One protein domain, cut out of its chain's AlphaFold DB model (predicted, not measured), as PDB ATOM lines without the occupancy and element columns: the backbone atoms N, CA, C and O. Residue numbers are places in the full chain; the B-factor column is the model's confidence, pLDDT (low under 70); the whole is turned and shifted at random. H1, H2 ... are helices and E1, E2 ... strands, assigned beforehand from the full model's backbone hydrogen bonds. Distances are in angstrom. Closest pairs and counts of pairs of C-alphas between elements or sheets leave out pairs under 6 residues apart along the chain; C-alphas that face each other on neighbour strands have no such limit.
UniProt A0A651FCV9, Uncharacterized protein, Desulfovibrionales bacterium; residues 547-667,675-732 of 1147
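This is residues 547 to 667 and 675 to 732 of the 1147 residues of an uncharacterized protein of Desulfovibrionales bacterium (UniProt A0A651FCV9). Two three-stranded sheets, E3 E1 E7 and E2 E4 E8, lie face to face with their strands crossed, as a small sandwich. Beyond one end of it E4 runs on into a two-stranded ribbon, E5 and E6, with H1 and H3 between ribbon and sandwich; H2 lies farthest out, and residues 661 to 667 stick out. The printed part has 179 residues, with the named elements in the order E1 E2 H1 E3 E4 E5 H2 E6 H3 E7 E8; each sheet is antiparallel. The class is mixed, helices and strands, with under half of the residues, 89, in named elements. The whole is loose, a rod of 84 by 28 by 26 A, with a radius of gyration of the C-alphas of 21.5 A.

E1, residues 551 to 559, is the inner strand of a twisted sheet, between E3, residues 615 to 622, and E7, residues 694 to 702. N 554 and O 619 are 2.8 A apart and N 555 and O 699 2.9 A, within hydrogen-bond range. E2, residues 564 to 572, is the antiparallel neighbour of E4, residues 632 to 641, with N 567 and O 638 at 2.8 A. E2 and E3 are near each other, with 9 pairs of C-alphas within 10 A. E8, residues 724 to 727, is on the other side of E4, with N 635 and O 726 at 2.8 A. H1, residues 598 to 611, only grazes the sheet E3 E1 E7 with residues 608 to 611; its closest C-alphas to E1 are those of Arg 609 and Arg 559, 6.0 A. E4 runs on into E5, residues 644 to 647, at 32 degrees. E5 is antiparallel to E6, residues 678 to 681, with N 646 and O 679 at 2.9 A. H2, residues 654 to 663, touches no helix. H3, residues 683 to 690, only just touches H1, with 3 pairs of C-alphas within 8 A, the closest those of Met 690 and Lys 606 at 6.4 A. H3 only grazes the sheet E2 E4 E8, with residues 683 to 687. In H1, H2 and H3 every O i to N i+4 pair is within hydrogen-bond range.

E1 begins at C-alpha 551 (15.200, -12.644, -3.026) and is 26.0 A long; E2 is 26.5 A, H1 19.8 A, E3 23.8 A, E4 27.7 A, H2 14.1 A and E7 25.0 A. H2 ends at C-alpha 663 (36.026, 33.178, -42.026), and E8 at C-alpha 727 (11.764, -20.705, -19.407).

The C-alphas farthest apart are those of Gly 667 and Asn 732, 85.0 A. Residues 668 to 674 are not printed; C-alphas 667 and 675 are 20.7 A apart across the cut. The links E2 to H1 and E7 to E8 are long. Mean pLDDT of the printed part is 84.7; 14 residues are under 70, among them 547 to 549.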
ATOM      1  N   PRO A 547       9.589 -18.232   6.601       53.44
ATOM      2  CA  PRO A 547       9.764 -17.631   5.292       53.44
ATOM      3  C   PRO A 547      10.893 -16.605   5.382       53.44
ATOM      4  O   PRO A 547      10.695 -15.457   5.775       53.44
ATOM      5  N   ALA A 548      12.112 -17.013   5.036       54.22
ATOM      6  CA  ALA A 548      13.139 -16.055   4.689       54.22
ATOM      7  C   ALA A 548      12.644 -15.351   3.424       54.22
ATOM      8  O   ALA A 548      12.307 -16.013   2.438       54.22
ATOM      9  N   ALA A 549      12.563 -14.021   3.475       59.00
ATOM     10  CA  ALA A 549      12.322 -13.163   2.323       59.00
ATOM     11  C   ALA A 549      13.179 -13.651   1.145       59.00
ATOM     12  O   ALA A 549      14.393 -13.440   1.102       59.00
ATOM     13  N   THR A 550      12.555 -14.389   0.230       71.94
ATOM     14  CA  THR A 550      13.283 -15.087  -0.821       71.94
ATOM     15  C   THR A 550      13.537 -14.072  -1.923       71.94
ATOM     16  O   THR A 550      12.617 -13.649  -2.623       71.94
ATOM     17  N   THR A 551      14.781 -13.606  -2.007       85.50
ATOM     18  CA  THR A 551      15.200 -12.644  -3.026       85.50
ATOM     19  C   THR A 551      15.695 -13.416  -4.234       85.50
ATOM     20  O   THR A 551      16.635 -14.202  -4.128       85.50
ATOM     21  N   LEU A 552      15.038 -13.195  -5.363       89.69
ATOM     22  CA  LEU A 552      15.449 -13.680  -6.663       89.69
ATOM     23  C   LEU A 552      16.455 -12.687  -7.243       89.69
ATOM     24  O   LEU A 552      16.111 -11.527  -7.477       89.69
ATOM     25  N   LYS A 553      17.691 -13.139  -7.441       92.06
ATOM     26  CA  LYS A 553      18.770 -12.325  -8.001       92.06
ATOM     27  C   LYS A 553      18.927 -12.624  -9.478       92.06
ATOM     28  O   LYS A 553      19.114 -13.775  -9.859       92.06
ATOM     29  N   PHE A 554      18.871 -11.595 -10.303       93.94
ATOM     30  CA  PHE A 554      19.084 -11.686 -11.738       93.94
ATOM     31  C   PHE A 554      20.484 -11.211 -12.095       93.94
ATOM     32  O   PHE A 554      20.956 -10.197 -11.579       93.94
ATOM     33  N   SER A 555      21.115 -11.902 -13.037       93.25
ATOM     34  CA  SER A 555      22.378 -11.498 -13.644       93.25
ATOM     35  C   SER A 555      22.323 -11.763 -15.141       93.25
ATOM     36  O   SER A 555      21.836 -12.806 -15.578       93.25
ATOM     37  N   ILE A 556      22.792 -10.813 -15.945       93.94
ATOM     38  CA  ILE A 556      22.915 -10.988 -17.391       93.94
ATOM     39  C   ILE A 556      24.181 -10.311 -17.890       93.94
ATOM     40  O   ILE A 556      24.443  -9.150 -17.570       93.94
ATOM     41  N   ALA A 557      24.967 -11.032 -18.683       92.62
ATOM     42  CA  ALA A 557      26.184 -10.505 -19.273       92.62
ATOM     43  C   ALA A 557      25.945 -10.139 -20.739       92.62
ATOM     44  O   ALA A 557      25.205 -10.805 -21.462       92.62
ATOM     45  N   GLY A 558      26.549  -9.056 -21.209       91.62
ATOM     46  CA  GLY A 558      26.321  -8.620 -22.576       91.62
ATOM     47  C   GLY A 558      27.109  -7.392 -22.979       91.62
ATOM     48  O   GLY A 558      27.814  -6.764 -22.189       91.62
ATOM     49  N   ARG A 559      26.986  -7.046 -24.257       91.44
ATOM     50  CA  ARG A 559      27.523  -5.806 -24.821       91.44
ATOM     51  C   ARG A 559      26.439  -4.742 -24.809       91.44
ATOM     52  O   ARG A 559      25.701  -4.572 -25.782       91.44
ATOM     53  N   PHE A 560      26.335  -4.069 -23.674       91.00
ATOM     54  CA  PHE A 560      25.365  -3.007 -23.447       91.00
ATOM     55  C   PHE A 560      25.964  -1.634 -23.750       91.00
ATOM     56  O   PHE A 560      27.170  -1.421 -23.620       91.00
ATOM     57  N   LEU A 561      25.109  -0.692 -24.138       89.81
ATOM     58  CA  LEU A 561      25.458   0.724 -24.210       89.81
ATOM     59  C   LEU A 561      24.980   1.456 -22.943       89.81
ATOM     60  O   LEU A 561      23.975   1.056 -22.357       89.81
ATOM     61  N   PRO A 562      25.627   2.568 -22.537       86.88
ATOM     62  CA  PRO A 562      25.253   3.310 -21.322       86.88
ATOM     63  C   PRO A 562      23.810   3.843 -21.304       86.88
ATOM     64  O   PRO A 562      23.280   4.176 -20.247       86.88
ATOM     65  N   TYR A 563      23.180   3.943 -22.475       88.69
ATOM     66  CA  TYR A 563      21.836   4.496 -22.671       88.69
ATOM     67  C   TYR A 563      20.778   3.411 -22.920       88.69
ATOM     68  O   TYR A 563      19.692   3.701 -23.420       88.69
ATOM     69  N   GLU A 564      21.095   2.154 -22.611       89.94
ATOM     70  CA  GLU A 564      20.156   1.038 -22.692       89.94
ATOM     71  C   GLU A 564      19.642   0.640 -21.321       89.94
ATOM     72  O   GLU A 564      20.393   0.505 -20.354       89.94
ATOM     73  N   ARG A 565      18.338   0.392 -21.263       91.19
ATOM     74  CA  ARG A 565      17.658  -0.154 -20.097       91.19
ATOM     75  C   ARG A 565      17.139  -1.536 -20.435       91.19
ATOM     76  O   ARG A 565      16.524  -1.729 -21.485       91.19
ATOM     77  N   VAL A 566      17.392  -2.480 -19.538       93.38
ATOM     78  CA  VAL A 566      16.916  -3.859 -19.630       93.38
ATOM     79  C   VAL A 566      16.044  -4.131 -18.415       93.38
ATOM     80  O   VAL A 566      16.406  -3.760 -17.299       93.38
ATOM     81  N   TRP A 567      14.903  -4.777 -18.627       94.56
ATOM     82  CA  TRP A 567      14.014  -5.220 -17.562       94.56
ATOM     83  C   TRP A 567      13.779  -6.720 -17.630       94.56
ATOM     84  O   TRP A 567      13.757  -7.310 -18.710       94.56
ATOM     85  N   VAL A 568      13.538  -7.310 -16.466       95.12
ATOM     86  CA  VAL A 568      13.115  -8.699 -16.316       95.12
ATOM     87  C   VAL A 568      11.674  -8.719 -15.815       95.12
ATOM     88  O   VAL A 568      11.363  -8.192 -14.744       95.12
ATOM     89  N   ASN A 569      10.799  -9.342 -16.596       94.00
ATOM     90  CA  ASN A 569       9.423  -9.649 -16.235       94.00
ATOM     91  C   ASN A 569       9.341 -11.115 -15.802       94.00
ATOM     92  O   ASN A 569       9.664 -12.010 -16.577       94.00
ATOM     93  N   THR A 570       8.889 -11.386 -14.579       93.56
ATOM     94  CA  THR A 570       8.694 -12.763 -14.096       93.56
ATOM     95  C   THR A 570       7.221 -13.142 -14.156       93.56
ATOM     96  O   THR A 570       6.384 -12.477 -13.538       93.56
ATOM     97  N   LEU A 571       6.907 -14.213 -14.883       91.75
ATOM     98  CA  LEU A 571       5.552 -14.727 -15.080       91.75
ATOM     99  C   LEU A 571       5.314 -15.983 -14.237       91.75
ATOM    100  O   LEU A 571       6.175 -16.862 -14.148       91.75
ATOM    101  N   LEU A 572       4.123 -16.062 -13.645       90.31
ATOM    102  CA  LEU A 572       3.657 -17.198 -12.854       90.31
ATOM    103  C   LEU A 572       2.731 -18.110 -13.668       90.31
ATOM    104  O   LEU A 572       2.083 -17.661 -14.612       90.31
ATOM    105  N   HIS A 573       2.579 -19.364 -13.238       81.94
ATOM    106  CA  HIS A 573       1.659 -20.342 -13.833       81.94
ATOM    107  C   HIS A 573       0.202 -19.847 -13.875       81.94
ATOM    108  O   HIS A 573      -0.553 -20.168 -14.787       81.94
ATOM    109  N   SER A 574      -0.187 -18.999 -12.918       76.56
ATOM    110  CA  SER A 574      -1.505 -18.348 -12.877       76.56
ATOM    111  C   SER A 574      -1.715 -17.266 -13.950       76.56
ATOM    112  O   SER A 574      -2.768 -16.632 -13.973       76.56
ATOM    113  N   GLY A 575      -0.716 -16.993 -14.795       79.25
ATOM    114  CA  GLY A 575      -0.709 -15.883 -15.753       79.25
ATOM    115  C   GLY A 575      -0.474 -14.513 -15.105       79.25
ATOM    116  O   GLY A 575      -0.455 -13.495 -15.793       79.25
ATOM    117  N   ARG A 576      -0.290 -14.462 -13.780       84.00
ATOM    118  CA  ARG A 576       0.053 -13.235 -13.053       84.00
ATOM    119  C   ARG A 576       1.533 -12.912 -13.241       84.00
ATOM    120  O   ARG A 576       2.379 -13.799 -13.186       84.00
ATOM    121  N   GLN A 577       1.838 -11.628 -13.382       88.31
ATOM    122  CA  GLN A 577       3.205 -11.124 -13.439       88.31
ATOM    123  C   GLN A 577       3.629 -10.593 -12.063       88.31
ATOM    124  O   GLN A 577       2.847  -9.925 -11.379       88.31
ATOM    125  N   LEU A 578       4.861 -10.892 -11.649       88.94
ATOM    126  CA  LEU A 578       5.488 -10.239 -10.500       88.94
ATOM    127  C   LEU A 578       5.963  -8.825 -10.872       88.94
ATOM    128  O   LEU A 578       5.857  -8.386 -12.016       88.94
ATOM    129  N   ARG A 579       6.499  -8.084  -9.898       88.56
ATOM    130  CA  ARG A 579       7.063  -6.754 -10.154       88.56
ATOM    131  C   ARG A 579       8.195  -6.852 -11.183       88.56
ATOM    132  O   ARG A 579       9.147  -7.595 -10.971       88.56
ATOM    133  N   THR A 580       8.109  -6.059 -12.248       91.94
ATOM    134  CA  THR A 580       9.193  -5.888 -13.219       91.94
ATOM    135  C   THR A 580      10.425  -5.291 -12.543       91.94
ATOM    136  O   THR A 580      10.319  -4.292 -11.827       91.94
ATOM    137  N   VAL A 581      11.591  -5.888 -12.778       94.19
ATOM    138  CA  VAL A 581      12.870  -5.412 -12.240       94.19
ATOM    139  C   VAL A 581      13.684  -4.779 -13.349       94.19
ATOM    140  O   VAL A 581      13.908  -5.405 -14.379       94.19
ATOM    141  N   GLN A 582      14.113  -3.536 -13.142       93.75
ATOM    142  CA  GLN A 582      15.113  -2.908 -13.997       93.75
ATOM    143  C   GLN A 582      16.491  -3.430 -13.603       93.75
ATOM    144  O   GLN A 582      16.817  -3.462 -12.421       93.75
ATOM    145  N   MET A 583      17.281  -3.830 -14.592       92.88
ATOM    146  CA  MET A 583      18.645  -4.288 -14.381       92.88
ATOM    147  C   MET A 583      19.571  -3.078 -14.224       92.88
ATOM    148  O   MET A 583      19.578  -2.170 -15.063       92.88
ATOM    149  N   ASP A 584      20.349  -3.071 -13.150       90.06
ATOM    150  CA  ASP A 584      21.334  -2.039 -12.864       90.06
ATOM    151  C   ASP A 584      22.586  -2.263 -13.707       90.06
ATOM    152  O   ASP A 584      23.115  -3.373 -13.800       90.06
ATOM    153  N   SER A 585      23.065  -1.190 -14.335       81.75
ATOM    154  CA  SER A 585      24.272  -1.195 -15.158       81.75
ATOM    155  C   SER A 585      25.393  -0.427 -14.470       81.75
ATOM    156  O   SER A 585      25.167   0.630 -13.884       81.75
ATOM    157  N   THR A 586      26.615  -0.937 -14.591       78.44
ATOM    158  CA  THR A 586      27.846  -0.285 -14.120       78.44
ATOM    159  C   THR A 586      28.528   0.557 -15.207       78.44
ATOM    160  O   THR A 586      29.613   1.092 -14.983       78.44
ATOM    161  N   LEU A 587      27.909   0.687 -16.386       82.00
ATOM    162  CA  LEU A 587      28.461   1.437 -17.513       82.00
ATOM    163  C   LEU A 587      28.389   2.949 -17.280       82.00
ATOM    164  O   LEU A 587      27.339   3.503 -16.956       82.00
ATOM    165  N   THR A 588      29.508   3.633 -17.502       79.88
ATOM    166  CA  THR A 588      29.594   5.093 -17.428       79.88
ATOM    167  C   THR A 588      29.142   5.744 -18.734       79.88
ATOM    168  O   THR A 588      29.381   5.232 -19.828       79.88
ATOM    169  N   ALA A 589      28.473   6.896 -18.625       79.81
ATOM    170  CA  ALA A 589      28.080   7.687 -19.787       79.81
ATOM    171  C   ALA A 589      29.312   8.187 -20.560       79.81
ATOM    172  O   ALA A 589      30.363   8.459 -19.975       79.81
ATOM    173  N   ILE A 590      29.166   8.340 -21.876       84.69
ATOM    174  CA  ILE A 590      30.246   8.821 -22.742       84.69
ATOM    175  C   ILE A 590      30.554  10.292 -22.395       84.69
ATOM    176  O   ILE A 590      29.619  11.100 -22.359       84.69
ATOM    177  N   PRO A 591      31.826  10.674 -22.152       84.75
ATOM    178  CA  PRO A 591      32.201  12.057 -21.854       84.75
ATOM    179  C   PRO A 591      31.780  13.025 -22.966       84.75
ATOM    180  O   PRO A 591      31.916  12.715 -24.150       84.75
ATOM    181  N   SER A 592      31.287  14.212 -22.604       81.62
ATOM    182  CA  SER A 592      30.878  15.245 -23.566       81.62
ATOM    183  C   SER A 592      32.070  15.832 -24.343       81.62
ATOM    184  O   SER A 592      33.203  15.811 -23.862       81.62
ATOM    185  N   LYS A 593      31.823  16.380 -25.548       84.38
ATOM    186  CA  LYS A 593      32.821  17.051 -26.417       84.38
ATOM    187  C   LYS A 593      33.986  16.167 -26.901       84.38
ATOM    188  O   LYS A 593      35.088  16.632 -27.201       84.38
ATOM    189  N   GLN A 594      33.760  14.864 -27.007       85.12
ATOM    190  CA  GLN A 594      34.738  13.921 -27.545       85.12
ATOM    191  C   GLN A 594      34.726  13.892 -29.082       85.12
ATOM    192  O   GLN A 594      35.806  13.827 -29.673       85.12
ATOM    193  N   PHE A 595      33.549  14.018 -29.707       86.75
ATOM    194  CA  PHE A 595      33.330  13.889 -31.159       86.75
ATOM    195  C   PHE A 595      32.951  15.220 -31.819       86.75
ATOM    196  O   PHE A 595      32.303  16.053 -31.183       86.75
ATOM    197  N   GLY A 596      33.343  15.412 -33.085       81.50
ATOM    198  CA  GLY A 596      33.067  16.635 -33.846       81.50
ATOM    199  C   GLY A 596      31.791  16.578 -34.682       81.50
ATOM    200  O   GLY A 596      31.172  17.611 -34.944       81.50
ATOM    201  N   THR A 597      31.371  15.377 -35.081       85.81
ATOM    202  CA  THR A 597      30.165  15.158 -35.891       85.81
ATOM    203  C   THR A 597      29.224  14.136 -35.259       85.81
ATOM    204  O   THR A 597      29.610  13.316 -34.420       85.81
ATOM    205  N   ARG A 598      27.953  14.182 -35.673       86.44
ATOM    206  CA  ARG A 598      26.933  13.210 -35.260       86.44
ATOM    207  C   ARG A 598      27.282  11.803 -35.756       86.44
ATOM    208  O   ARG A 598      27.046  10.826 -35.049       86.44
ATOM    209  N   GLU A 599      27.841  11.707 -36.958       86.44
ATOM    210  CA  GLU A 599      28.223  10.461 -37.619       86.44
ATOM    211  C   GLU A 599      29.394   9.776 -36.905       86.44
ATOM    212  O   GLU A 599      29.348   8.564 -36.712       86.44
ATOM    213  N   GLU A 600      30.399  10.536 -36.451       86.69
ATOM    214  CA  GLU A 600      31.510  10.017 -35.634       86.69
ATOM    215  C   GLU A 600      31.017   9.401 -34.324       86.69
ATOM    216  O   GLU A 600      31.428   8.300 -33.956       86.69
ATOM    217  N   MET A 601      30.089  10.077 -33.641       87.25
ATOM    218  CA  MET A 601      29.491   9.558 -32.413       87.25
ATOM    219  C   MET A 601      28.690   8.273 -32.673       87.25
ATOM    220  O   MET A 601      28.799   7.309 -31.915       87.25
ATOM    221  N   LEU A 602      27.899   8.231 -33.752       88.25
ATOM    222  CA  LEU A 602      27.148   7.031 -34.129       88.25
ATOM    223  C   LEU A 602      28.083   5.874 -34.520       88.25
ATOM    224  O   LEU A 602      27.805   4.724 -34.181       88.25
ATOM    225  N   ALA A 603      29.197   6.159 -35.199       87.69
ATOM    226  CA  ALA A 603      30.203   5.161 -35.547       87.69
ATOM    227  C   ALA A 603      30.868   4.570 -34.295       87.69
ATOM    228  O   ALA A 603      31.049   3.354 -34.218       87.69
ATOM    229  N   GLU A 604      31.153   5.396 -33.284       87.25
ATOM    230  CA  GLU A 604      31.694   4.918 -32.011       87.25
ATOM    231  C   GLU A 604      30.682   4.064 -31.239       87.25
ATOM    232  O   GLU A 604      31.037   3.000 -30.736       87.25
ATOM    233  N   LEU A 605      29.404   4.458 -31.199       88.38
ATOM    234  CA  LEU A 605      28.357   3.617 -30.612       88.38
ATOM    235  C   LEU A 605      28.284   2.253 -31.318       88.38
ATOM    236  O   LEU A 605      28.179   1.224 -30.645       88.38
ATOM    237  N   LYS A 606      28.384   2.214 -32.657       88.25
ATOM    238  CA  LYS A 606      28.407   0.965 -33.453       88.25
ATOM    239  C   LYS A 606      29.627   0.110 -33.145       88.25
ATOM    240  O   LYS A 606      29.497  -1.107 -32.995       88.25
ATOM    241  N   ARG A 607      30.792   0.738 -32.990       89.12
ATOM    242  CA  ARG A 607      32.017   0.062 -32.559       89.12
ATOM    243  C   ARG A 607      31.843  -0.548 -31.166       89.12
ATOM    244  O   ARG A 607      32.131  -1.725 -30.985       89.12
ATOM    245  N   LEU A 608      31.287   0.199 -30.208       87.75
ATOM    246  CA  LEU A 608      30.997  -0.297 -28.856       87.75
ATOM    247  C   LEU A 608      29.972  -1.443 -28.850       87.75
ATOM    248  O   LEU A 608      30.108  -2.377 -28.065       87.75
ATOM    249  N   ARG A 609      28.978  -1.438 -29.743       88.50
ATOM    250  CA  ARG A 609      28.027  -2.555 -29.882       88.50
ATOM    251  C   ARG A 609      28.696  -3.833 -30.402       88.50
ATOM    252  O   ARG A 609      28.462  -4.913 -29.858       88.50
ATOM    253  N   ASN A 610      29.538  -3.722 -31.428       85.25
ATOM    254  CA  ASN A 610      30.111  -4.886 -32.115       85.25
ATOM    255  C   ASN A 610      31.400  -5.414 -31.467       85.25
ATOM    256  O   ASN A 610      31.655  -6.618 -31.504       85.25
ATOM    257  N   GLU A 611      32.194  -4.541 -30.854       83.88
ATOM    258  CA  GLU A 611      33.539  -4.836 -30.334       83.88
ATOM    259  C   GLU A 611      33.715  -4.423 -28.862       83.88
ATOM    260  O   GLU A 611      34.812  -4.511 -28.315       83.88
ATOM    261  N   GLY A 612      32.648  -3.962 -28.202       78.62
ATOM    262  CA  GLY A 612      32.699  -3.515 -26.814       78.62
ATOM    263  C   GLY A 612      33.017  -4.616 -25.805       78.62
ATOM    264  O   GLY A 612      32.827  -5.816 -26.045       78.62
ATOM    265  N   VAL A 613      33.481  -4.163 -24.639       83.88
ATOM    266  CA  VAL A 613      33.743  -5.006 -23.470       83.88
ATOM    267  C   VAL A 613      32.416  -5.519 -22.911       83.88
ATOM    268  O   VAL A 613      31.441  -4.778 -22.796       83.88
ATOM    269  N   GLU A 614      32.382  -6.806 -22.579       88.31
ATOM    270  CA  GLU A 614      31.244  -7.427 -21.909       88.31
ATOM    271  C   GLU A 614      31.066  -6.816 -20.514       88.31
ATOM    272  O   GLU A 614      32.009  -6.741 -19.728       88.31
ATOM    273  N   SER A 615      29.846  -6.387 -20.213       88.62
ATOM    274  CA  SER A 615      29.452  -5.881 -18.901       88.62
ATOM    275  C   SER A 615      28.293  -6.710 -18.365       88.62
ATOM    276  O   SER A 615      27.487  -7.244 -19.129       88.62
ATOM    277  N   THR A 616      28.225  -6.833 -17.043       92.00
ATOM    278  CA  THR A 616      27.153  -7.557 -16.360       92.00
ATOM    279  C   THR A 616      26.175  -6.556 -15.770       92.00
ATOM    280  O   THR A 616      26.592  -5.625 -15.078       92.00
ATOM    281  N   MET A 617      24.888  -6.759 -16.035       92.81
ATOM    282  CA  MET A 617      23.816  -6.068 -15.331       92.81
ATOM    283  C   MET A 617      23.193  -7.002 -14.294       92.81
ATOM    284  O   MET A 617      23.063  -8.204 -14.540       92.81
ATOM    285  N   THR A 618      22.787  -6.452 -13.153       94.25
ATOM    286  CA  THR A 618      22.209  -7.217 -12.035       94.25
ATOM    287  C   THR A 618      20.902  -6.601 -11.564       94.25
ATOM    288  O   THR A 618      20.724  -5.393 -11.676       94.25
ATOM    289  N   GLY A 619      19.994  -7.395 -11.004       92.88
ATOM    290  CA  GLY A 619      18.757  -6.870 -10.427       92.88
ATOM    291  C   GLY A 619      18.157  -7.808  -9.393       92.88
ATOM    292  O   GLY A 619      18.269  -9.021  -9.527       92.88
ATOM    293  N   ASP A 620      17.482  -7.251  -8.390       92.00
ATOM    294  CA  ASP A 620      16.924  -8.022  -7.277       92.00
ATOM    295  C   ASP A 620      15.388  -7.919  -7.226       92.00
ATOM    296  O   ASP A 620      14.801  -6.827  -7.210       92.00
ATOM    297  N   LEU A 621      14.716  -9.071  -7.153       91.19
ATOM    298  CA  LEU A 621      13.270  -9.184  -6.964       91.19
ATOM    299  C   LEU A 621      12.948  -9.887  -5.650       91.19
ATOM    300  O   LEU A 621      13.237 -11.065  -5.466       91.19
ATOM    301  N   LEU A 622      12.250  -9.192  -4.757       87.69
ATOM    302  CA  LEU A 622      11.651  -9.829  -3.592       87.69
ATOM    303  C   LEU A 622      10.413 -10.629  -4.023       87.69
ATOM    304  O   LEU A 622       9.439 -10.040  -4.501       87.69
ATOM    305  N   ILE A 623      10.437 -11.949  -3.834       84.00
ATOM    306  CA  ILE A 623       9.263 -12.797  -4.059       84.00
ATOM    307  C   ILE A 623       8.299 -12.597  -2.878       84.00
ATOM    308  O   ILE A 623       8.698 -12.801  -1.727       84.00
ATOM    309  N   PRO A 624       7.037 -12.190  -3.117       78.19
ATOM    310  CA  PRO A 624       6.046 -12.101  -2.052       78.19
ATOM    311  C   PRO A 624       5.807 -13.470  -1.411       78.19
ATOM    312  O   PRO A 624       5.680 -14.461  -2.126       78.19
ATOM    313  N   GLU A 625       5.591 -13.515  -0.093       67.75
ATOM    314  CA  GLU A 625       5.281 -14.754   0.654       67.75
ATOM    315  C   GLU A 625       4.079 -15.536   0.100       67.75
ATOM    316  O   GLU A 625       3.852 -16.697   0.437       67.75
ATOM    317  N   SER A 626       3.249 -14.890  -0.721       66.12
ATOM    318  CA  SER A 626       2.081 -15.518  -1.308       66.12
ATOM    319  C   SER A 626       2.348 -16.425  -2.499       66.12
ATOM    320  O   SER A 626       1.414 -17.140  -2.865       66.12
ATOM    321  N   VAL A 627       3.534 -16.338  -3.101       74.81
ATOM    322  CA  VAL A 627       3.908 -17.005  -4.350       74.81
ATOM    323  C   VAL A 627       4.997 -18.024  -4.050       74.81
ATOM    324  O   VAL A 627       6.051 -17.666  -3.528       74.81
ATOM    325  N   ASP A 628       4.742 -19.289  -4.375       74.50
ATOM    326  CA  ASP A 628       5.772 -20.318  -4.278       74.50
ATOM    327  C   ASP A 628       6.759 -20.172  -5.454       74.50
ATOM    328  O   ASP A 628       6.317 -19.983  -6.588       74.50
ATOM    329  N   PRO A 629       8.082 -20.275  -5.239       77.69
ATOM    330  CA  PRO A 629       9.064 -20.281  -6.323       77.69
ATOM    331  C   PRO A 629       8.796 -21.300  -7.442       77.69
ATOM    332  O   PRO A 629       9.213 -21.066  -8.571       77.69
ATOM    333  N   SER A 630       8.098 -22.406  -7.152       77.56
ATOM    334  CA  SER A 630       7.670 -23.387  -8.161       77.56
ATOM    335  C   SER A 630       6.587 -22.870  -9.119       77.56
ATOM    336  O   SER A 630       6.410 -23.438 -10.191       77.56
ATOM    337  N   GLU A 631       5.887 -21.777  -8.787       81.06
ATOM    338  CA  GLU A 631       4.908 -21.158  -9.688       81.06
ATOM    339  C   GLU A 631       5.562 -20.350 -10.816       81.06
ATOM    340  O   GLU A 631       4.866 -19.966 -11.756       81.06
ATOM    341  N   ILE A 632       6.861 -20.049 -10.735       87.81
ATOM    342  CA  ILE A 632       7.568 -19.253 -11.741       87.81
ATOM    343  C   ILE A 632       7.780 -20.101 -12.995       87.81
ATOM    344  O   ILE A 632       8.410 -21.150 -12.937       87.81
ATOM    345  N   ILE A 633       7.277 -19.621 -14.135       90.44
ATOM    346  CA  ILE A 633       7.332 -20.357 -15.408       90.44
ATOM    347  C   ILE A 633       8.284 -19.728 -16.426       90.44
ATOM    348  O   ILE A 633       8.918 -20.446 -17.193       90.44
ATOM    349  N   VAL A 634       8.367 -18.394 -16.472       92.81
ATOM    350  CA  VAL A 634       9.069 -17.664 -17.538       92.81
ATOM    351  C   VAL A 634       9.664 -16.363 -16.999       92.81
ATOM    352  O   VAL A 634       9.022 -15.637 -16.235       92.81
ATOM    353  N   PHE A 635      10.874 -16.053 -17.459       94.19
ATOM    354  CA  PHE A 635      11.534 -14.757 -17.362       94.19
ATOM    355  C   PHE A 635      11.552 -14.107 -18.741       94.19
ATOM    356  O   PHE A 635      12.202 -14.598 -19.655       94.19
ATOM    357  N   GLU A 636      10.839 -13.007 -18.914       93.62
ATOM    358  CA  GLU A 636      10.845 -12.247 -20.156       93.62
ATOM    359  C   GLU A 636      11.777 -11.041 -20.013       93.62
ATOM    360  O   GLU A 636      11.558 -10.143 -19.197       93.62
ATOM    361  N   LEU A 637      12.840 -11.034 -20.814       94.25
ATOM    362  CA  LEU A 637      13.784  -9.930 -20.909       94.25
ATOM    363  C   LEU A 637      13.259  -8.904 -21.905       94.25
ATOM    364  O   LEU A 637      13.076  -9.222 -23.076       94.25
ATOM    365  N   THR A 638      13.068  -7.666 -21.473       93.88
ATOM    366  CA  THR A 638      12.654  -6.556 -22.342       93.88
ATOM    367  C   THR A 638      13.691  -5.445 -22.306       93.88
ATOM    368  O   THR A 638      14.480  -5.351 -21.366       93.88
ATOM    369  N   ARG A 639      13.729  -4.603 -23.341       91.69
ATOM    370  CA  ARG A 639      14.693  -3.501 -23.414       91.69
ATOM    371  C   ARG A 639      14.114  -2.231 -24.007       91.69
ATOM    372  O   ARG A 639      13.115  -2.264 -24.721       91.69
ATOM    373  N   ARG A 640      14.796  -1.118 -23.749       91.81
ATOM    374  CA  ARG A 640      14.506   0.192 -24.337       91.81
ATOM    375  C   ARG A 640      15.767   1.048 -24.387       91.81
ATOM    376  O   ARG A 640      16.611   0.969 -23.498       91.81
ATOM    377  N   PHE A 641      15.842   1.909 -25.396       91.50
ATOM    378  CA  PHE A 641      16.806   3.004 -25.447       91.50
ATOM    379  C   PHE A 641      16.275   4.257 -24.744       91.50
ATOM    380  O   PHE A 641      15.139   4.685 -24.986       91.50
ATOM    381  N   ASP A 642      17.126   4.878 -23.935       90.69
ATOM    382  CA  ASP A 642      16.939   6.252 -23.481       90.69
ATOM    383  C   ASP A 642      17.306   7.226 -24.616       90.69
ATOM    384  O   ASP A 642      18.120   6.924 -25.493       90.69
ATOM    385  N   SER A 643      16.685   8.406 -24.636       89.69
ATOM    386  CA  SER A 643      17.069   9.458 -25.582       89.69
ATOM    387  C   SER A 643      18.457   9.986 -25.238       89.69
ATOM    388  O   SER A 643      18.718  10.323 -24.082       89.69
ATOM    389  N   ILE A 644      19.316  10.125 -26.243       89.69
ATOM    390  CA  ILE A 644      20.671  10.644 -26.056       89.69
ATOM    391  C   ILE A 644      20.687  12.103 -26.499       89.69
ATOM    392  O   ILE A 644      20.312  12.402 -27.631       89.69
ATOM    393  N   SER A 645      21.135  12.994 -25.617       88.38
ATOM    394  CA  SER A 645      21.510  14.376 -25.929       88.38
ATOM    395  C   SER A 645      22.998  14.515 -25.619       88.38
ATOM    396  O   SER A 645      23.436  14.242 -24.498       88.38
ATOM    397  N   TYR A 646      23.791  14.840 -26.637       88.94
ATOM    398  CA  TYR A 646      25.246  14.857 -26.549       88.94
ATOM    399  C   TYR A 646      25.825  16.145 -27.120       88.94
ATOM    400  O   TYR A 646      25.512  16.535 -28.242       88.94
ATOM    401  N   GLN A 647      26.719  16.787 -26.368       89.25
ATOM    402  CA  GLN A 647      27.411  17.993 -26.822       89.25
ATOM    403  C   GLN A 647      28.600  17.625 -27.711       89.25
ATOM    404  O   GLN A 647      29.557  17.004 -27.238       89.25
ATOM    405  N   LEU A 648      28.541  18.035 -28.979       86.62
ATOM    406  CA  LEU A 648      29.632  17.889 -29.941       86.62
ATOM    407  C   LEU A 648      30.712  18.948 -29.684       86.62
ATOM    408  O   LEU A 648      30.440  20.008 -29.118       86.62
ATOM    409  N   ASP A 649      31.945  18.660 -30.095       86.00
ATOM    410  CA  ASP A 649      33.054  19.614 -30.090       86.00
ATOM    411  C   ASP A 649      33.182  20.284 -31.468       86.00
ATOM    412  O   ASP A 649      33.672  19.650 -32.409       86.00
ATOM    413  N   PRO A 650      32.790  21.564 -31.616       77.19
ATOM    414  CA  PRO A 650      32.865  22.255 -32.898       77.19
ATOM    415  C   PRO A 650      34.285  22.270 -33.474       77.19
ATOM    416  O   PRO A 650      34.443  22.171 -34.685       77.19
ATOM    417  N   ALA A 651      35.330  22.297 -32.633       76.94
ATOM    418  CA  ALA A 651      36.721  22.337 -33.091       76.94
ATOM    419  C   ALA A 651      37.148  21.072 -33.858       76.94
ATOM    420  O   ALA A 651      38.083  21.118 -34.661       76.94
ATOM    421  N   LYS A 652      36.459  19.948 -33.639       80.19
ATOM    422  CA  LYS A 652      36.709  18.669 -34.320       80.19
ATOM    423  C   LYS A 652      35.821  18.459 -35.545       80.19
ATOM    424  O   LYS A 652      36.022  17.493 -36.270       80.19
ATOM    425  N   ASN A 653      34.853  19.341 -35.799       79.88
ATOM    426  CA  ASN A 653      33.977  19.224 -36.957       79.88
ATOM    427  C   ASN A 653      34.720  19.686 -38.233       79.88
ATOM    428  O   ASN A 653      35.152  20.841 -38.296       79.88
ATOM    429  N   PRO A 654      34.848  18.847 -39.278       77.31
ATOM    430  CA  PRO A 654      35.575  19.209 -40.496       77.31
ATOM    431  C   PRO A 654      34.955  20.416 -41.221       77.31
ATOM    432  O   PRO A 654      35.683  21.239 -41.774       77.31
ATOM    433  N   ALA A 655      33.629  20.592 -41.159       74.56
ATOM    434  CA  ALA A 655      32.959  21.765 -41.721       74.56
ATOM    435  C   ALA A 655      33.276  23.043 -40.926       74.56
ATOM    436  O   ALA A 655      33.481  24.096 -41.525       74.56
ATOM    437  N   TYR A 656      33.395  22.948 -39.596       76.44
ATOM    438  CA  TYR A 656      33.821  24.063 -38.745       76.44
ATOM    439  C   TYR A 656      35.285  24.435 -38.988       76.44
ATOM    440  O   TYR A 656      35.608  25.616 -39.047       76.44
ATOM    441  N   GLN A 657      36.182  23.466 -39.192       72.88
ATOM    442  CA  GLN A 657      37.590  23.743 -39.511       72.88
ATOM    443  C   GLN A 657      37.741  24.460 -40.863       72.88
ATOM    444  O   GLN A 657      38.503  25.420 -40.979       72.88
ATOM    445  N   ILE A 658      36.960  24.064 -41.870       76.88
ATOM    446  CA  ILE A 658      36.949  24.724 -43.184       76.88
ATOM    447  C   ILE A 658      36.311  26.119 -43.089       76.88
ATOM    448  O   ILE A 658      36.910  27.097 -43.534       76.88
ATOM    449  N   MET A 659      35.128  26.242 -42.475       71.69
ATOM    450  CA  MET A 659      34.428  27.526 -42.344       71.69
ATOM    451  C   MET A 659      35.170  28.515 -41.442       71.69
ATOM    452  O   MET A 659      35.195  29.698 -41.763       71.69
ATOM    453  N   SER A 660      35.826  28.058 -40.370       67.69
ATOM    454  CA  SER A 660      36.667  28.919 -39.525       67.69
ATOM    455  C   SER A 660      37.890  29.435 -40.290       67.69
ATOM    456  O   SER A 660      38.180  30.630 -40.234       67.69
ATOM    457  N   THR A 661      38.535  28.588 -41.100       70.38
ATOM    458  CA  THR A 661      39.650  28.995 -41.971       70.38
ATOM    459  C   THR A 661      39.197  30.005 -43.035       70.38
ATOM    460  O   THR A 661      39.861  31.019 -43.232       70.38
ATOM    461  N   ILE A 662      38.039  29.803 -43.673       70.81
ATOM    462  CA  ILE A 662      37.486  30.747 -44.666       70.81
ATOM    463  C   ILE A 662      37.016  32.054 -44.004       70.81
ATOM    464  O   ILE A 662      37.234  33.127 -44.556       70.81
ATOM    465  N   SER A 663      36.438  31.992 -42.798       63.56
ATOM    466  CA  SER A 663      36.026  33.178 -42.026       63.56
ATOM    467  C   SER A 663      37.201  34.037 -41.541       63.56
ATOM    468  O   SER A 663      37.006  35.187 -41.160       63.56
ATOM    469  N   SER A 664      38.429  33.501 -41.574       65.94
ATOM    470  CA  SER A 664      39.650  34.257 -41.267       65.94
ATOM    471  C   SER A 664      40.137  35.136 -42.432       65.94
ATOM    472  O   SER A 664      41.061  35.931 -42.253       65.94
ATOM    473  N   ILE A 665      39.508  35.035 -43.614       73.56
ATOM    474  CA  ILE A 665      39.785  35.888 -44.776       73.56
ATOM    475  C   ILE A 665      39.085  37.248 -44.581       73.56
ATOM    476  O   ILE A 665      37.857  37.290 -44.446       73.56
ATOM    477  N   PRO A 666      39.816  38.380 -44.602       63.12
ATOM    478  CA  PRO A 666      39.228  39.700 -44.385       63.12
ATOM    479  C   PRO A 666      38.123  40.021 -45.406       63.12
ATOM    480  O   PRO A 666      38.369  40.016 -46.610       63.12
ATOM    481  N   GLY A 667      36.916  40.329 -44.921       68.12
ATOM    482  CA  GLY A 667      35.762  40.723 -45.744       68.12
ATOM    483  C   GLY A 667      34.730  39.621 -46.025       68.12
ATOM    484  O   GLY A 667      33.694  39.918 -46.615       68.12
ATOM    485  N   ILE A 675      26.174  25.334 -37.537       68.62
ATOM    486  CA  ILE A 675      26.912  24.100 -37.250       68.62
ATOM    487  C   ILE A 675      26.339  23.481 -35.975       68.62
ATOM    488  O   ILE A 675      26.366  24.091 -34.909       68.62
ATOM    489  N   ALA A 676      25.824  22.256 -36.083       68.94
ATOM    490  CA  ALA A 676      25.211  21.555 -34.961       68.94
ATOM    491  C   ALA A 676      26.211  21.372 -33.803       68.94
ATOM    492  O   ALA A 676      27.210  20.667 -33.934       68.94
ATOM    493  N   THR A 677      25.919  21.986 -32.656       75.75
ATOM    494  CA  THR A 677      26.695  21.854 -31.408       75.75
ATOM    495  C   THR A 677      26.190  20.722 -30.515       75.75
ATOM    496  O   THR A 677      26.812  20.383 -29.508       75.75
ATOM    497  N   GLU A 678      25.051  20.133 -30.869       82.88
ATOM    498  CA  GLU A 678      24.407  19.056 -30.133       82.88
ATOM    499  C   GLU A 678      23.949  17.964 -31.101       82.88
ATOM    500  O   GLU A 678      23.356  18.239 -32.146       82.88
ATOM    501  N   ALA A 679      24.225  16.714 -30.743       84.38
ATOM    502  CA  ALA A 679      23.671  15.539 -31.386       84.38
ATOM    503  C   ALA A 679      22.581  14.959 -30.485       84.38
ATOM    504  O   ALA A 679      22.860  14.510 -29.370       84.38
ATOM    505  N   SER A 680      21.343  14.945 -30.977       87.19
ATOM    506  CA  SER A 680      20.235  14.257 -30.323       87.19
ATOM    507  C   SER A 680      19.844  12.996 -31.094       87.19
ATOM    508  O   SER A 680      19.782  12.972 -32.328       87.19
ATOM    509  N   PHE A 681      19.593  11.918 -30.356       89.50
ATOM    510  CA  PHE A 681      19.138  10.646 -30.902       89.50
ATOM    511  C   PHE A 681      17.850  10.227 -30.211       89.50
ATOM    512  O   PHE A 681      17.780  10.098 -28.986       89.50
ATOM    513  N   THR A 682      16.821  10.000 -31.024       91.56
ATOM    514  CA  THR A 682      15.561   9.443 -30.531       91.56
ATOM    515  C   THR A 682      15.689   7.926 -30.359       91.56
ATOM    516  O   THR A 682      16.395   7.287 -31.146       91.56
ATOM    517  N   PRO A 683      14.970   7.311 -29.401       90.06
ATOM    518  CA  PRO A 683      14.993   5.859 -29.216       90.06
ATOM    519  C   PRO A 683      14.678   5.066 -30.495       90.06
ATOM    520  O   PRO A 683      15.308   4.051 -30.752       90.06
ATOM    521  N   ALA A 684      13.762   5.554 -31.340       88.38
ATOM    522  CA  ALA A 684      13.402   4.899 -32.602       88.38
ATOM    523  C   ALA A 684      14.517   4.943 -33.667       88.38
ATOM    524  O   ALA A 684      14.604   4.041 -34.499       88.38
ATOM    525  N   GLN A 685      15.354   5.986 -33.664       89.19
ATOM    526  CA  GLN A 685      16.533   6.063 -34.537       89.19
ATOM    527  C   GLN A 685      17.627   5.111 -34.051       89.19
ATOM    528  O   GLN A 685      18.165   4.353 -34.850       89.19
ATOM    529  N   LEU A 686      17.891   5.092 -32.739       88.88
ATOM    530  CA  LEU A 686      18.848   4.159 -32.138       88.88
ATOM    531  C   LEU A 686      18.441   2.707 -32.398       88.88
ATOM    532  O   LEU A 686      19.271   1.917 -32.822       88.88
ATOM    533  N   GLU A 687      17.158   2.384 -32.254       89.19
ATOM    534  CA  GLU A 687      16.636   1.047 -32.538       89.19
ATOM    535  C   GLU A 687      16.914   0.600 -33.981       89.19
ATOM    536  O   GLU A 687      17.356  -0.523 -34.212       89.19
ATOM    537  N   ARG A 688      16.703   1.497 -34.953       88.94
ATOM    538  CA  ARG A 688      16.918   1.226 -36.382       88.94
ATOM    539  C   ARG A 688      18.394   1.075 -36.738       88.94
ATOM    540  O   ARG A 688      18.733   0.220 -37.550       88.94
ATOM    541  N   ASP A 689      19.246   1.926 -36.175       86.31
ATOM    542  CA  ASP A 689      20.644   2.044 -36.597       86.31
ATOM    543  C   ASP A 689      21.589   1.113 -35.824       86.31
ATOM    544  O   ASP A 689      22.672   0.804 -36.328       86.31
ATOM    545  N   MET A 690      21.200   0.687 -34.616       84.75
ATOM    546  CA  MET A 690      22.046  -0.055 -33.671       84.75
ATOM    547  C   MET A 690      21.575  -1.482 -33.383       84.75
ATOM    548  O   MET A 690      22.400  -2.307 -32.983       84.75
ATOM    549  N   GLY A 691      20.279  -1.775 -33.537       86.69
ATOM    550  CA  GLY A 691      19.694  -3.051 -33.117       86.69
ATOM    551  C   GLY A 691      19.791  -3.301 -31.604       86.69
ATOM    552  O   GLY A 691      20.024  -2.388 -30.803       86.69
ATOM    553  N   GLY A 692      19.611  -4.558 -31.197       88.81
ATOM    554  CA  GLY A 692      19.624  -4.973 -29.795       88.81
ATOM    555  C   GLY A 692      21.003  -5.314 -29.232       88.81
ATOM    556  O   GLY A 692      21.931  -5.622 -29.983       88.81
ATOM    557  N   PRO A 693      21.190  -5.224 -27.901       91.44
ATOM    558  CA  PRO A 693      22.417  -5.658 -27.262       91.44
ATOM    559  C   PRO A 693      22.564  -7.170 -27.414       91.44
ATOM    560  O   PRO A 693      21.588  -7.921 -27.331       91.44
ATOM    561  N   PHE A 694      23.802  -7.619 -27.612       91.62
ATOM    562  CA  PHE A 694      24.131  -9.039 -27.593       91.62
ATOM    563  C   PHE A 694      24.296  -9.487 -26.144       91.62
ATOM    564  O   PHE A 694      25.218  -9.039 -25.456       91.62
ATOM    565  N   VAL A 695      23.405 -10.364 -25.694       92.88
ATOM    566  CA  VAL A 695      23.334 -10.876 -24.324       92.88
ATOM    567  C   VAL A 695      23.692 -12.359 -24.264       92.88
ATOM    568  O   VAL A 695      23.520 -13.087 -25.242       92.88
ATOM    569  N   ARG A 696      24.209 -12.799 -23.118       92.94
ATOM    570  CA  ARG A 696      24.542 -14.188 -22.786       92.94
ATOM    571  C   ARG A 696      24.595 -14.381 -21.264       92.94
ATOM    572  O   ARG A 696      24.565 -13.405 -20.515       92.94
ATOM    573  N   LYS A 697      24.736 -15.623 -20.796       92.00
ATOM    574  CA  LYS A 697      24.897 -15.966 -19.368       92.00
ATOM    575  C   LYS A 697      23.810 -15.345 -18.484       92.00
ATOM    576  O   LYS A 697      24.115 -14.673 -17.501       92.00
ATOM    577  N   PHE A 698      22.548 -15.531 -18.861       93.81
ATOM    578  CA  PHE A 698      21.438 -15.137 -18.002       93.81
ATOM    579  C   PHE A 698      21.315 -16.118 -16.831       93.81
ATOM    580  O   PHE A 698      21.250 -17.331 -17.039       93.81
ATOM    581  N   SER A 699      21.259 -15.600 -15.606       92.25
ATOM    582  CA  SER A 699      20.932 -16.381 -14.416       92.25
ATOM    583  C   SER A 699      19.858 -15.703 -13.573       92.25
ATOM    584  O   SER A 699      19.759 -14.475 -13.504       92.25
ATOM    585  N   ALA A 700      19.035 -16.535 -12.940       92.19
ATOM    586  CA  ALA A 700      18.017 -16.135 -11.983       92.19
ATOM    587  C   ALA A 700      18.179 -17.035 -10.755       92.19
ATOM    588  O   ALA A 700      17.839 -18.208 -10.813       92.19
ATOM    589  N   GLU A 701      18.763 -16.537  -9.673       89.12
ATOM    590  CA  GLU A 701      19.195 -17.352  -8.532       89.12
ATOM    591  C   GLU A 701      18.290 -17.145  -7.318       89.12
ATOM    592  O   GLU A 701      17.968 -16.013  -6.944       89.12
ATOM    593  N   ILE A 702      17.897 -18.255  -6.687       81.69
ATOM    594  CA  ILE A 702      17.143 -18.276  -5.432       81.69
ATOM    595  C   ILE A 702      18.017 -18.915  -4.354       81.69
ATOM    596  O   ILE A 702      18.259 -20.120  -4.376       81.69
ATOM    597  N   GLY A 703      18.471 -18.119  -3.384       72.81
ATOM    598  CA  GLY A 703      19.330 -18.618  -2.308       72.81
ATOM    599  C   GLY A 703      20.681 -19.119  -2.832       72.81
ATOM    600  O   GLY A 703      21.364 -18.396  -3.549       72.81
ATOM    601  N   THR A 704      21.078 -20.335  -2.448       61.03
ATOM    602  CA  THR A 704      22.362 -20.966  -2.824       61.03
ATOM    603  C   THR A 704      22.228 -22.068  -3.880       61.03
ATOM    604  O   THR A 704      23.228 -22.673  -4.256       61.03
ATOM    605  N   ASP A 705      21.015 -22.334  -4.375       60.75
ATOM    606  CA  ASP A 705      20.686 -23.535  -5.162       60.75
ATOM    607  C   ASP A 705      20.917 -23.382  -6.682       60.75
ATOM    608  O   ASP A 705      20.347 -24.126  -7.482       60.75
ATOM    609  N   GLY A 706      21.744 -22.419  -7.098       74.25
ATOM    610  CA  GLY A 706      22.023 -22.142  -8.510       74.25
ATOM    611  C   GLY A 706      20.874 -21.455  -9.263       74.25
ATOM    612  O   GLY A 706      19.879 -21.015  -8.680       74.25
ATOM    613  N   SER A 707      21.043 -21.311 -10.582       83.56
ATOM    614  CA  SER A 707      20.085 -20.614 -11.454       83.56
ATOM    615  C   SER A 707      18.834 -21.457 -11.717       83.56
ATOM    616  O   SER A 707      18.931 -22.625 -12.085       83.56
ATOM    617  N   ILE A 708      17.656 -20.842 -11.600       87.12
ATOM    618  CA  ILE A 708      16.355 -21.417 -11.965       87.12
ATOM    619  C   ILE A 708      15.936 -21.090 -13.407       87.12
ATOM    620  O   ILE A 708      14.834 -21.450 -13.812       87.12
ATOM    621  N   ALA A 709      16.786 -20.425 -14.194       87.81
ATOM    622  CA  ALA A 709      16.581 -20.249 -15.632       87.81
ATOM    623  C   ALA A 709      16.997 -21.522 -16.392       87.81
ATOM    624  O   ALA A 709      18.122 -21.992 -16.235       87.81
ATOM    625  N   ALA A 710      16.101 -22.073 -17.213       85.50
ATOM    626  CA  ALA A 710      16.331 -23.311 -17.963       85.50
ATOM    627  C   ALA A 710      17.281 -23.128 -19.159       85.50
ATOM    628  O   ALA A 710      17.955 -24.076 -19.554       85.50
ATOM    629  N   ASP A 711      17.345 -21.919 -19.723       85.06
ATOM    630  CA  ASP A 711      18.309 -21.534 -20.758       85.06
ATOM    631  C   ASP A 711      19.208 -20.419 -20.214       85.06
ATOM    632  O   ASP A 711      18.753 -19.306 -19.941       85.06
ATOM    633  N   ALA A 712      20.494 -20.731 -20.045       80.88
ATOM    634  CA  ALA A 712      21.491 -19.794 -19.542       80.88
ATOM    635  C   ALA A 712      22.019 -18.836 -20.623       80.88
ATOM    636  O   ALA A 712      22.863 -17.994 -20.319       80.88
ATOM    637  N   LEU A 713      21.562 -18.938 -21.879       87.81
ATOM    638  CA  LEU A 713      22.093 -18.190 -23.022       87.81
ATOM    639  C   LEU A 713      23.617 -18.357 -23.150       87.81
ATOM    640  O   LEU A 713      24.372 -17.402 -22.979       87.81
ATOM    641  N   GLU A 714      24.103 -19.574 -23.409       84.94
ATOM    642  CA  GLU A 714      25.553 -19.853 -23.439       84.94
ATOM    643  C   GLU A 714      26.310 -19.034 -24.506       84.94
ATOM    644  O   GLU A 714      27.438 -18.583 -24.280       84.94
ATOM    645  N   ASN A 715      25.657 -18.788 -25.647       89.25
ATOM    646  CA  ASN A 715      26.177 -18.008 -26.769       89.25
ATOM    647  C   ASN A 715      25.545 -16.613 -26.832       89.25
ATOM    648  O   ASN A 715      24.421 -16.407 -26.376       89.25
ATOM    649  N   PHE A 716      26.248 -15.662 -27.455       88.12
ATOM    650  CA  PHE A 716      25.704 -14.326 -27.697       88.12
ATOM    651  C   PHE A 716      24.446 -14.392 -28.563       88.12
ATOM    652  O   PHE A 716      24.467 -14.917 -29.678       88.12
ATOM    653  N   ARG A 717      23.368 -13.800 -28.056       91.12
ATOM    654  CA  ARG A 717      22.091 -13.661 -28.747       91.12
ATOM    655  C   ARG A 717      21.659 -12.205 -28.710       91.12
ATOM    656  O   ARG A 717      21.758 -11.554 -27.675       91.12
ATOM    657  N   GLU A 718      21.200 -11.680 -29.836       91.12
ATOM    658  CA  GLU A 718      20.643 -10.328 -29.879       91.12
ATOM    659  C   GLU A 718      19.312 -10.289 -29.117       91.12
ATOM    660  O   GLU A 718      18.443 -11.136 -29.340       91.12
ATOM    661  N   LEU A 719      19.148  -9.319 -28.214       91.31
ATOM    662  CA  LEU A 719      17.899  -9.105 -27.487       91.31
ATOM    663  C   LEU A 719      16.895  -8.363 -28.398       91.31
ATOM    664  O   LEU A 719      17.111  -7.183 -28.699       91.31
ATOM    665  N   PRO A 720      15.801  -8.997 -28.858       91.94
ATOM    666  CA  PRO A 720      14.858  -8.370 -29.781       91.94
ATOM    667  C   PRO A 720      14.016  -7.277 -29.096       91.94
ATOM    668  O   PRO A 720      13.813  -7.322 -27.879       91.94
ATOM    669  N   PRO A 721      13.458  -6.319 -29.861       85.25
ATOM    670  CA  PRO A 721      12.580  -5.279 -29.314       85.25
ATOM    671  C   PRO A 721      11.259  -5.831 -28.753       85.25
ATOM    672  O   PRO A 721      10.657  -5.203 -27.888       85.25
ATOM    673  N   SER A 722      10.816  -7.008 -29.209       86.69
ATOM    674  CA  SER A 722       9.627  -7.707 -28.697       86.69
ATOM    675  C   SER A 722       9.853  -8.427 -27.363       86.69
ATOM    676  O   SER A 722       8.907  -8.984 -26.821       86.69
ATOM    677  N   GLY A 723      11.089  -8.451 -26.860       89.12
ATOM    678  CA  GLY A 723      11.481  -9.201 -25.672       89.12
ATOM    679  C   GLY A 723      11.887 -10.653 -25.950       89.12
ATOM    680  O   GLY A 723      11.560 -11.233 -26.989       89.12
ATOM    681  N   LEU A 724      12.655 -11.227 -25.023       92.69
ATOM    682  CA  LEU A 724      13.178 -12.590 -25.079       92.69
ATOM    683  C   LEU A 724      12.661 -13.401 -23.880       92.69
ATOM    684  O   LEU A 724      13.110 -13.154 -22.759       92.69
ATOM    685  N   PRO A 725      11.746 -14.364 -24.089       92.88
ATOM    686  CA  PRO A 725      11.298 -15.256 -23.030       92.88
ATOM    687  C   PRO A 725      12.327 -16.363 -22.769       92.88
ATOM    688  O   PRO A 725      12.821 -17.006 -23.695       92.88
ATOM    689  N   ILE A 726      12.608 -16.607 -21.493       92.12
ATOM    690  CA  ILE A 726      13.477 -17.665 -20.975       92.12
ATOM    691  C   ILE A 726      12.641 -18.509 -20.016       92.12
ATOM    692  O   ILE A 726      12.086 -17.986 -19.052       92.12
ATOM    693  N   ALA A 727      12.521 -19.808 -20.278       91.38
ATOM    694  CA  ALA A 727      11.764 -20.705 -19.407       91.38
ATOM    695  C   ALA A 727      12.463 -20.886 -18.048       91.38
ATOM    696  O   ALA A 727      13.692 -20.858 -17.965       91.38
ATOM    697  N   ALA A 728      11.685 -21.088 -16.989       89.12
ATOM    698  CA  ALA A 728      12.187 -21.502 -15.685       89.12
ATOM    699  C   ALA A 728      12.245 -23.037 -15.580       89.12
ATOM    700  O   ALA A 728      11.502 -23.746 -16.260       89.12
ATOM    701  N   VAL A 729      13.132 -23.559 -14.732       87.00
ATOM    702  CA  VAL A 729      13.217 -24.996 -14.433       87.00
ATOM    703  C   VAL A 729      12.026 -25.411 -13.569       87.00
ATOM    704  O   VAL A 729      11.768 -24.803 -12.529       87.00
ATOM    705  N   GLU A 730      11.323 -26.471 -13.972       76.06
ATOM    706  CA  GLU A 730      10.194 -27.015 -13.213       76.06
ATOM    707  C   GLU A 730      10.667 -27.545 -11.848       76.06
ATOM    708  O   GLU A 730      11.558 -28.393 -11.760       76.06
ATOM    709  N   ARG A 731      10.073 -27.031 -10.765       74.81
ATOM    710  CA  ARG A 731      10.327 -27.483  -9.390       74.81
ATOM    711  C   ARG A 731       9.104 -28.208  -8.841       74.81
ATOM    712  O   ARG A 731       7.972 -27.825  -9.121       74.81
ATOM    713  N   ASN A 732       9.334 -29.221  -8.005       72.88
ATOM    714  CA  ASN A 732       8.243 -29.897  -7.305       72.88
ATOM    715  C   ASN A 732       7.488 -28.891  -6.413       72.88
ATOM    716  O   ASN A 732       8.135 -28.124  -5.691       72.88
TER     717      ASN A 732